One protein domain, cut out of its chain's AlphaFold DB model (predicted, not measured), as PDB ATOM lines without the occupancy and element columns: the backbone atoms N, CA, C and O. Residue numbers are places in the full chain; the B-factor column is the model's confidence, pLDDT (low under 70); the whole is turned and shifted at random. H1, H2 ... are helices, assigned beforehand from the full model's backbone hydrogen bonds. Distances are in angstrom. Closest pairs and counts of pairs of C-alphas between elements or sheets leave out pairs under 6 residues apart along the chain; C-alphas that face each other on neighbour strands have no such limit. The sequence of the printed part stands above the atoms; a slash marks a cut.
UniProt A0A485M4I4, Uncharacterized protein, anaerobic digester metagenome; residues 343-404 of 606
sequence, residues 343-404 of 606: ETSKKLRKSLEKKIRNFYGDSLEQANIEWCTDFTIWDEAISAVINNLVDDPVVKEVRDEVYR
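What this domain is: This is residues 343 to 404 of the 606 residues of an uncharacterized protein of anaerobic digester metagenome (UniProt A0A485M4I4). The long helix H1 and the last helix H4 lie side by side and run opposite ways, while H3 packs crosswise on H1 and reaches H4 with its end at Ile 386. The short H2 sits by the end of H1 at Tyr 360, away from H4. The printed part has 62 residues with four named helices, in the order H1, H2, H3, H4, and no named strand; the class is all helix. It is compact, with a radius of gyration of the C-alphas of 10.6 A, and spans 30 by 20 by 19 A.

How they stand to each other: H1, residues 343 to 360, touches H4, residues 393 to 403, with its residues 348 to 356 alone. Their closest C-alphas, of Leu 352 and Val 402, are 6.2 A apart, at a shallow tilt of 25 degrees, opposite ways. H1 is close to but not clearly touching H2, residues 364 to 371: the closest C-alphas, of Tyr 360 and Ala 367, are 5.6 A apart, and the lines are about perpendicular at 85 degrees. With residues 349 to 353 alone, H1 touches H3, residues 378 to 386, about perpendicular at 75 degrees; the closest C-alphas, of Glu 353 and Ile 382, are 6.3 A apart. H3 touches H4 at 83 degrees, about perpendicular, with the C-alphas of Ile 386 and Arg 399 closest at 6.9 A. H2 and H4 are apart. In H1, H2, H3 and H4 every O i to N i+4 pair is within hydrogen-bond range.

Where its parts are: H1 begins at C-alpha 343 (313.072, 140.927, 250.819) and is 25.9 A long. H2 measures 10.1 A and H3 12.1 A. H4, 15.4 A long, ends at C-alpha 403 (305.189, 129.699, 248.399).

The domain as a whole: The C-alphas farthest apart, of Glu 343 and Ile 369, are 32.1 A apart. The printed part has no cut. The link from H1 to H2 is tight; those from H2 to H3 and from H3 to H4 are short. The mean pLDDT of the printed part is 89.6, and no printed residue is under 70.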
ATOM      1  N   GLU A 343     311.989 141.557 251.578       92.50
ATOM      2  CA  GLU A 343     313.072 140.927 250.819       92.50
ATOM      3  C   GLU A 343     312.740 139.494 250.398       92.50
ATOM      4  O   GLU A 343     313.093 139.078 249.293       92.50
ATOM      5  N   THR A 344     312.093 138.733 251.280       92.00
ATOM      6  CA  THR A 344     311.682 137.351 251.020       92.00
ATOM      7  C   THR A 344     310.547 137.329 250.007       92.00
ATOM      8  O   THR A 344     310.671 136.641 248.997       92.00
ATOM      9  N   SER A 345     309.523 138.164 250.184       91.12
ATOM     10  CA  SER A 345     308.397 138.279 249.251       91.12
ATOM     11  C   SER A 345     308.851 138.705 247.851       91.12
ATOM     12  O   SER A 345     308.464 138.099 246.854       91.12
ATOM     13  N   LYS A 346     309.792 139.657 247.742       93.56
ATOM     14  CA  LYS A 346     310.408 140.029 246.450       93.56
ATOM     15  C   LYS A 346     311.173 138.872 245.801       93.56
ATOM     16  O   LYS A 346     311.160 138.745 244.575       93.56
ATOM     17  N   LYS A 347     311.864 138.039 246.589       94.81
ATOM     18  CA  LYS A 347     312.569 136.847 246.079       94.81
ATOM     19  C   LYS A 347     311.583 135.785 245.592       94.81
ATOM     20  O   LYS A 347     311.802 135.235 244.514       94.81
ATOM     21  N   LEU A 348     310.511 135.533 246.344       94.12
ATOM     22  CA  LEU A 348     309.460 134.579 245.979       94.12
ATOM     23  C   LEU A 348     308.742 135.011 244.700       94.12
ATOM     24  O   LEU A 348     308.694 134.230 243.754       94.12
ATOM     25  N   ARG A 349     308.325 136.280 244.602       95.25
ATOM     26  CA  ARG A 349     307.705 136.847 243.393       95.25
ATOM     27  C   ARG A 349     308.574 136.661 242.147       95.25
ATOM     28  O   ARG A 349     308.094 136.170 241.132       95.25
ATOM     29  N   LYS A 350     309.873 136.973 242.232       94.62
ATOM     30  CA  LYS A 350     310.822 136.754 241.122       94.62
ATOM     31  C   LYS A 350     310.985 135.276 240.769       94.62
ATOM     32  O   LYS A 350     311.168 134.934 239.603       94.62
ATOM     33  N   SER A 351     310.968 134.396 241.770       94.62
ATOM     34  CA  SER A 351     311.041 132.952 241.549       94.62
ATOM     35  C   SER A 351     309.786 132.425 240.853       94.62
ATOM     36  O   SER A 351     309.909 131.595 239.954       94.62
ATOM     37  N   LEU A 352     308.608 132.914 241.248       94.69
ATOM     38  CA  LEU A 352     307.326 132.592 240.627       94.69
ATOM     39  C   LEU A 352     307.307 133.034 239.165       94.69
ATOM     40  O   LEU A 352     307.098 132.206 238.284       94.69
ATOM     41  N   GLU A 353     307.624 134.304 238.906       94.62
ATOM     42  CA  GLU A 353     307.692 134.859 237.553       94.62
ATOM     43  C   GLU A 353     308.619 134.041 236.654       94.62
ATOM     44  O   GLU A 353     308.240 133.646 235.552       94.62
ATOM     45  N   LYS A 354     309.820 133.722 237.144       92.50
ATOM     46  CA  LYS A 354     310.779 132.913 236.394       92.50
ATOM     47  C   LYS A 354     310.228 131.528 236.056       92.50
ATOM     48  O   LYS A 354     310.445 131.053 234.948       92.50
ATOM     49  N   LYS A 355     309.568 130.856 237.004       89.69
ATOM     50  CA  LYS A 355     309.005 129.524 236.756       89.69
ATOM     51  C   LYS A 355     307.862 129.581 235.750       89.69
ATOM     52  O   LYS A 355     307.863 128.778 234.830       89.69
ATOM     53  N   ILE A 356     306.956 130.547 235.873       88.31
ATOM     54  CA  ILE A 356     305.821 130.698 234.955       88.31
ATOM     55  C   ILE A 356     306.298 131.018 233.536       88.31
ATOM     56  O   ILE A 356     305.877 130.353 232.595       88.31
ATOM     57  N   ARG A 357     307.247 131.948 233.370       87.38
ATOM     58  CA  ARG A 357     307.834 132.251 232.051       87.38
ATOM     59  C   ARG A 357     308.521 131.045 231.411       87.38
ATOM     60  O   ARG A 357     308.501 130.908 230.196       87.38
ATOM     61  N   ASN A 358     309.103 130.143 232.203       83.38
ATOM     62  CA  ASN A 358     309.667 128.909 231.652       83.38
ATOM     63  C   ASN A 358     308.587 127.975 231.074       83.38
ATOM     64  O   ASN A 358     308.892 127.236 230.149       83.38
ATOM     65  N   PHE A 359     307.361 127.991 231.612       75.31
ATOM     66  CA  PHE A 359     306.250 127.171 231.111       75.31
ATOM     67  C   PHE A 359     305.540 127.812 229.914       75.31
ATOM     68  O   PHE A 359     305.268 127.133 228.930       75.31
ATOM     69  N   TYR A 360     305.268 129.116 229.989       79.25
ATOM     70  CA  TYR A 360     304.409 129.826 229.033       79.25
ATOM     71  C   TYR A 360     305.177 130.684 228.014       79.25
ATOM     72  O   TYR A 360     304.585 131.238 227.090       79.25
ATOM     73  N   GLY A 361     306.501 130.781 228.148       77.50
ATOM     74  CA  GLY A 361     307.357 131.646 227.340       77.50
ATOM     75  C   GLY A 361     307.474 133.072 227.888       77.50
ATOM     76  O   GLY A 361     306.920 133.426 228.927       77.50
ATOM     77  N   ASP A 362     308.233 133.913 227.179       81.00
ATOM     78  CA  ASP A 362     308.469 135.310 227.573       81.00
ATOM     79  C   ASP A 362     307.321 136.265 227.185       81.00
ATOM     80  O   ASP A 362     307.246 137.381 227.707       81.00
ATOM     81  N   SER A 363     306.431 135.835 226.285       85.00
ATOM     82  CA  SER A 363     305.224 136.559 225.861       85.00
ATOM     83  C   SER A 363     304.014 136.129 226.697       85.00
ATOM     84  O   SER A 363     303.878 134.953 227.028       85.00
ATOM     85  N   LEU A 364     303.112 137.067 227.005       87.69
ATOM     86  CA  LEU A 364     301.845 136.777 227.689       87.69
ATOM     87  C   LEU A 364     300.782 136.160 226.775       87.69
ATOM     88  O   LEU A 364     299.750 135.731 227.274       87.69
ATOM     89  N   GLU A 365     300.999 136.106 225.460       84.69
ATOM     90  CA  GLU A 365     299.995 135.621 224.502       84.69
ATOM     91  C   GLU A 365     299.552 134.189 224.821       84.69
ATOM     92  O   GLU A 365     298.358 133.926 224.937       84.69
ATOM     93  N   GLN A 366     300.511 133.284 225.036       81.75
ATOM     94  CA  GLN A 366     300.217 131.887 225.355       81.75
ATOM     95  C   GLN A 366     299.533 131.754 226.721       81.75
ATOM     96  O   GLN A 366     298.547 131.033 226.847       81.75
ATOM     97  N   ALA A 367     300.022 132.490 227.724       84.44
ATOM     98  CA  ALA A 367     299.445 132.504 229.064       84.44
ATOM     99  C   ALA A 367     297.991 133.002 229.049       84.44
ATOM    100  O   ALA A 367     297.116 132.345 229.589       84.44
ATOM    101  N   ASN A 368     297.706 134.113 228.368       89.62
ATOM    102  CA  ASN A 368     296.360 134.675 228.262       89.62
ATOM    103  C   ASN A 368     295.378 133.741 227.544       89.62
ATOM    104  O   ASN A 368     294.224 133.634 227.958       89.62
ATOM    105  N   ILE A 369     295.835 133.035 226.504       85.75
ATOM    106  CA  ILE A 369     295.021 132.023 225.818       85.75
ATOM    107  C   ILE A 369     294.686 130.871 226.769       85.75
ATOM    108  O   ILE A 369     293.520 130.497 226.875       85.75
ATOM    109  N   GLU A 370     295.684 130.313 227.457       83.62
ATOM    110  CA  GLU A 370     295.484 129.154 228.334       83.62
ATOM    111  C   GLU A 370     294.687 129.508 229.595       83.62
ATOM    112  O   GLU A 370     293.801 128.760 230.002       83.62
ATOM    113  N   TRP A 371     294.938 130.678 230.179       89.44
ATOM    114  CA  TRP A 371     294.290 131.135 231.409       89.44
ATOM    115  C   TRP A 371     292.927 131.782 231.165       89.44
ATOM    116  O   TRP A 371     292.222 132.086 232.125       89.44
ATOM    117  N   CYS A 372     292.553 131.996 229.898       88.12
ATOM    118  CA  CYS A 372     291.363 132.750 229.500       88.12
ATOM    119  C   CYS A 372     291.346 134.174 230.093       88.12
ATOM    120  O   CYS A 372     290.317 134.644 230.581       88.12
ATOM    121  N   THR A 373     292.496 134.853 230.057       92.06
ATOM    122  CA  THR A 373     292.712 136.212 230.587       92.06
ATOM    123  C   THR A 373     293.224 137.164 229.508       92.06
ATOM    124  O   THR A 373     293.544 136.752 228.397       92.06
ATOM    125  N   ASP A 374     293.324 138.454 229.826       93.56
ATOM    126  CA  ASP A 374     293.757 139.519 228.914       93.56
ATOM    127  C   ASP A 374     294.812 140.449 229.544       93.56
ATOM    128  O   ASP A 374     294.856 141.651 229.276       93.56
ATOM    129  N   PHE A 375     295.713 139.891 230.362       94.44
ATOM    130  CA  PHE A 375     296.766 140.663 231.017       94.44
ATOM    131  C   PHE A 375     297.676 141.357 230.005       94.44
ATOM    132  O   PHE A 375     298.121 140.759 229.021       94.44
ATOM    133  N   THR A 376     298.015 142.612 230.290       91.94
ATOM    134  CA  THR A 376     298.843 143.431 229.391       91.94
ATOM    135  C   THR A 376     300.328 143.377 229.737       91.94
ATOM    136  O   THR A 376     301.184 143.505 228.860       91.94
ATOM    137  N   ILE A 377     300.650 143.167 231.015       94.31
ATOM    138  CA  ILE A 377     302.019 143.122 231.530       94.31
ATOM    139  C   ILE A 377     302.199 141.977 232.526       94.31
ATOM    140  O   ILE A 377     301.298 141.643 233.295       94.31
ATOM    141  N   TRP A 378     303.399 141.387 232.549       91.56
ATOM    142  CA  TRP A 378     303.708 140.263 233.439       91.56
ATOM    143  C   TRP A 378     303.500 140.603 234.916       91.56
ATOM    144  O   TRP A 378     303.097 139.746 235.686       91.56
ATOM    145  N   ASP A 379     303.738 141.849 235.324       93.00
ATOM    146  CA  ASP A 379     303.572 142.253 236.723       93.00
ATOM    147  C   ASP A 379     302.113 142.132 237.208       93.00
ATOM    148  O   ASP A 379     301.856 141.708 238.339       93.00
ATOM    149  N   GLU A 380     301.153 142.426 236.334       94.56
ATOM    150  CA  GLU A 380     299.722 142.250 236.588       94.56
ATOM    151  C   GLU A 380     299.371 140.762 236.655       94.56
ATOM    152  O   GLU A 380     298.812 140.296 237.649       94.56
ATOM    153  N   ALA A 381     299.814 140.007 235.649       93.69
ATOM    154  CA  ALA A 381     299.578 138.574 235.534       93.69
ATOM    155  C   ALA A 381     300.113 137.806 236.758       93.69
ATOM    156  O   ALA A 381     299.399 137.029 237.388       93.69
ATOM    157  N   ILE A 382     301.352 138.085 237.177       95.00
ATOM    158  CA  ILE A 382     301.965 137.470 238.362       95.00
ATOM    159  C   ILE A 382     301.233 137.874 239.644       95.00
ATOM    160  O   ILE A 382     301.086 137.048 240.543       95.00
ATOM    161  N   SER A 383     300.736 139.109 239.747       94.25
ATOM    162  CA  SER A 383     299.920 139.518 240.898       94.25
ATOM    163  C   SER A 383     298.596 138.757 240.953       94.25
ATOM    164  O   SER A 383     298.203 138.309 242.028       94.25
ATOM    165  N   ALA A 384     297.940 138.550 239.809       93.12
ATOM    166  CA  ALA A 384     296.727 137.743 239.724       93.12
ATOM    167  C   ALA A 384     296.983 136.284 240.133       93.12
ATOM    168  O   ALA A 384     296.197 135.716 240.892       93.12
ATOM    169  N   VAL A 385     298.116 135.705 239.723       93.44
ATOM    170  CA  VAL A 385     298.530 134.363 240.160       93.44
ATOM    171  C   VAL A 385     298.766 134.301 241.669       93.44
ATOM    172  O   VAL A 385     298.253 133.401 242.330       93.44
ATOM    173  N   ILE A 386     299.512 135.251 242.244       93.00
ATOM    174  CA  ILE A 386     299.772 135.303 243.696       93.00
ATOM    175  C   ILE A 386     298.448 135.326 244.472       93.00
ATOM    176  O   ILE A 386     298.257 134.525 245.394       93.00
ATOM    177  N   ASN A 387     297.509 136.158 244.017       90.44
ATOM    178  CA  ASN A 387     296.173 136.319 244.590       90.44
ATOM    179  C   ASN A 387     295.189 135.195 244.211       90.44
ATOM    180  O   ASN A 387     294.002 135.306 244.509       90.44
ATOM    181  N   ASN A 388     295.662 134.118 243.572       90.56
ATOM    182  CA  ASN A 388     294.870 132.942 243.202       90.56
ATOM    183  C   ASN A 388     293.642 133.263 242.320       90.56
ATOM    184  O   ASN A 388     292.592 132.638 242.451       90.56
ATOM    185  N   LEU A 389     293.771 134.249 241.427       91.12
ATOM    186  CA  LEU A 389     292.713 134.677 240.500       91.12
ATOM    187  C   LEU A 389     292.776 133.966 239.139       91.12
ATOM    188  O   LEU A 389     291.885 134.146 238.316       91.12
ATOM    189  N   VAL A 390     293.824 133.174 238.897       91.00
ATOM    190  CA  VAL A 390     294.028 132.410 237.661       91.00
ATOM    191  C   VAL A 390     293.641 130.954 237.898       91.00
ATOM    192  O   VAL A 390     294.212 130.285 238.765       91.00
ATOM    193  N   ASP A 391     292.677 130.454 237.126       86.81
ATOM    194  CA  ASP A 391     292.193 129.076 237.227       86.81
ATOM    195  C   ASP A 391     292.910 128.145 236.241       86.81
ATOM    196  O   ASP A 391     292.311 127.610 235.314       86.81
ATOM    197  N   ASP A 392     294.215 127.965 236.452       85.44
ATOM    198  CA  ASP A 392     295.034 127.004 235.711       85.44
ATOM    199  C   ASP A 392     295.741 126.028 236.678       85.44
ATOM    200  O   ASP A 392     296.419 126.477 237.614       85.44
ATOM    201  N   PRO A 393     295.608 124.696 236.498       82.94
ATOM    202  CA  PRO A 393     296.220 123.709 237.386       82.94
ATOM    203  C   PRO A 393     297.749 123.800 237.475       82.94
ATOM    204  O   PRO A 393     298.298 123.632 238.563       82.94
ATOM    205  N   VAL A 394     298.438 124.085 236.363       83.44
ATOM    206  CA  VAL A 394     299.910 124.142 236.320       83.44
ATOM    207  C   VAL A 394     300.407 125.358 237.096       83.44
ATOM    208  O   VAL A 394     301.323 125.265 237.911       83.44
ATOM    209  N   VAL A 395     299.777 126.513 236.893       87.00
ATOM    210  CA  VAL A 395     300.106 127.757 237.590       87.00
ATOM    211  C   VAL A 395     299.820 127.651 239.083       87.00
ATOM    212  O   VAL A 395     300.631 128.123 239.883       87.00
ATOM    213  N   LYS A 396     298.715 127.003 239.469       88.38
ATOM    214  CA  LYS A 396     298.407 126.711 240.875       88.38
ATOM    215  C   LYS A 396     299.483 125.838 241.514       88.38
ATOM    216  O   LYS A 396     299.991 126.198 242.570       88.38
ATOM    217  N   GLU A 397     299.916 124.771 240.844       87.94
ATOM    218  CA  GLU A 397     300.998 123.912 241.339       87.94
ATOM    219  C   GLU A 397     302.317 124.686 241.502       87.94
ATOM    220  O   GLU A 397     302.978 124.593 242.536       87.94
ATOM    221  N   VAL A 398     302.679 125.526 240.525       87.56
ATOM    222  CA  VAL A 398     303.885 126.369 240.607       87.56
ATOM    223  C   VAL A 398     303.783 127.382 241.752       87.56
ATOM    224  O   VAL A 398     304.767 127.600 242.468       87.56
ATOM    225  N   ARG A 399     302.619 128.018 241.933       92.88
ATOM    226  CA  ARG A 399     302.346 128.945 243.041       92.88
ATOM    227  C   ARG A 399     302.529 128.240 244.379       92.88
ATOM    228  O   ARG A 399     303.281 128.737 245.222       92.88
ATOM    229  N   ASP A 400     301.890 127.089 244.542       91.12
ATOM    230  CA  ASP A 400     301.931 126.310 245.772       91.12
ATOM    231  C   ASP A 400     303.358 125.834 246.069       91.12
ATOM    232  O   ASP A 400     303.827 125.962 247.196       91.12
ATOM    233  N   GLU A 401     304.122 125.415 245.058       89.94
ATOM    234  CA  GLU A 401     305.524 125.022 245.225       89.94
ATOM    235  C   GLU A 401     306.421 126.203 245.649       89.94
ATOM    236  O   GLU A 401     307.269 126.066 246.537       89.94
ATOM    237  N   VAL A 402     306.271 127.376 245.018       92.94
ATOM    238  CA  VAL A 402     307.110 128.555 245.306       92.94
ATOM    239  C   VAL A 402     306.853 129.083 246.709       92.94
ATOM    240  O   VAL A 402     307.808 129.349 247.443       92.94
ATOM    241  N   TYR A 403     305.583 129.211 247.084       91.31
ATOM    242  CA  TYR A 403     305.189 129.699 248.399       91.31
ATOM    243  C   TYR A 403     305.141 128.585 249.453       91.31
ATOM    244  O   TYR A 403     304.979 128.883 250.627       91.31
ATOM    245  N   ARG A 404     305.368 127.317 249.087       89.44
ATOM    246  CA  ARG A 404     305.254 126.149 249.986       89.44
ATOM    247  C   ARG A 404     303.874 126.057 250.640       89.44
ATOM    248  O   ARG A 404     303.758 125.808 251.842       89.44
TER     249      ARG A 404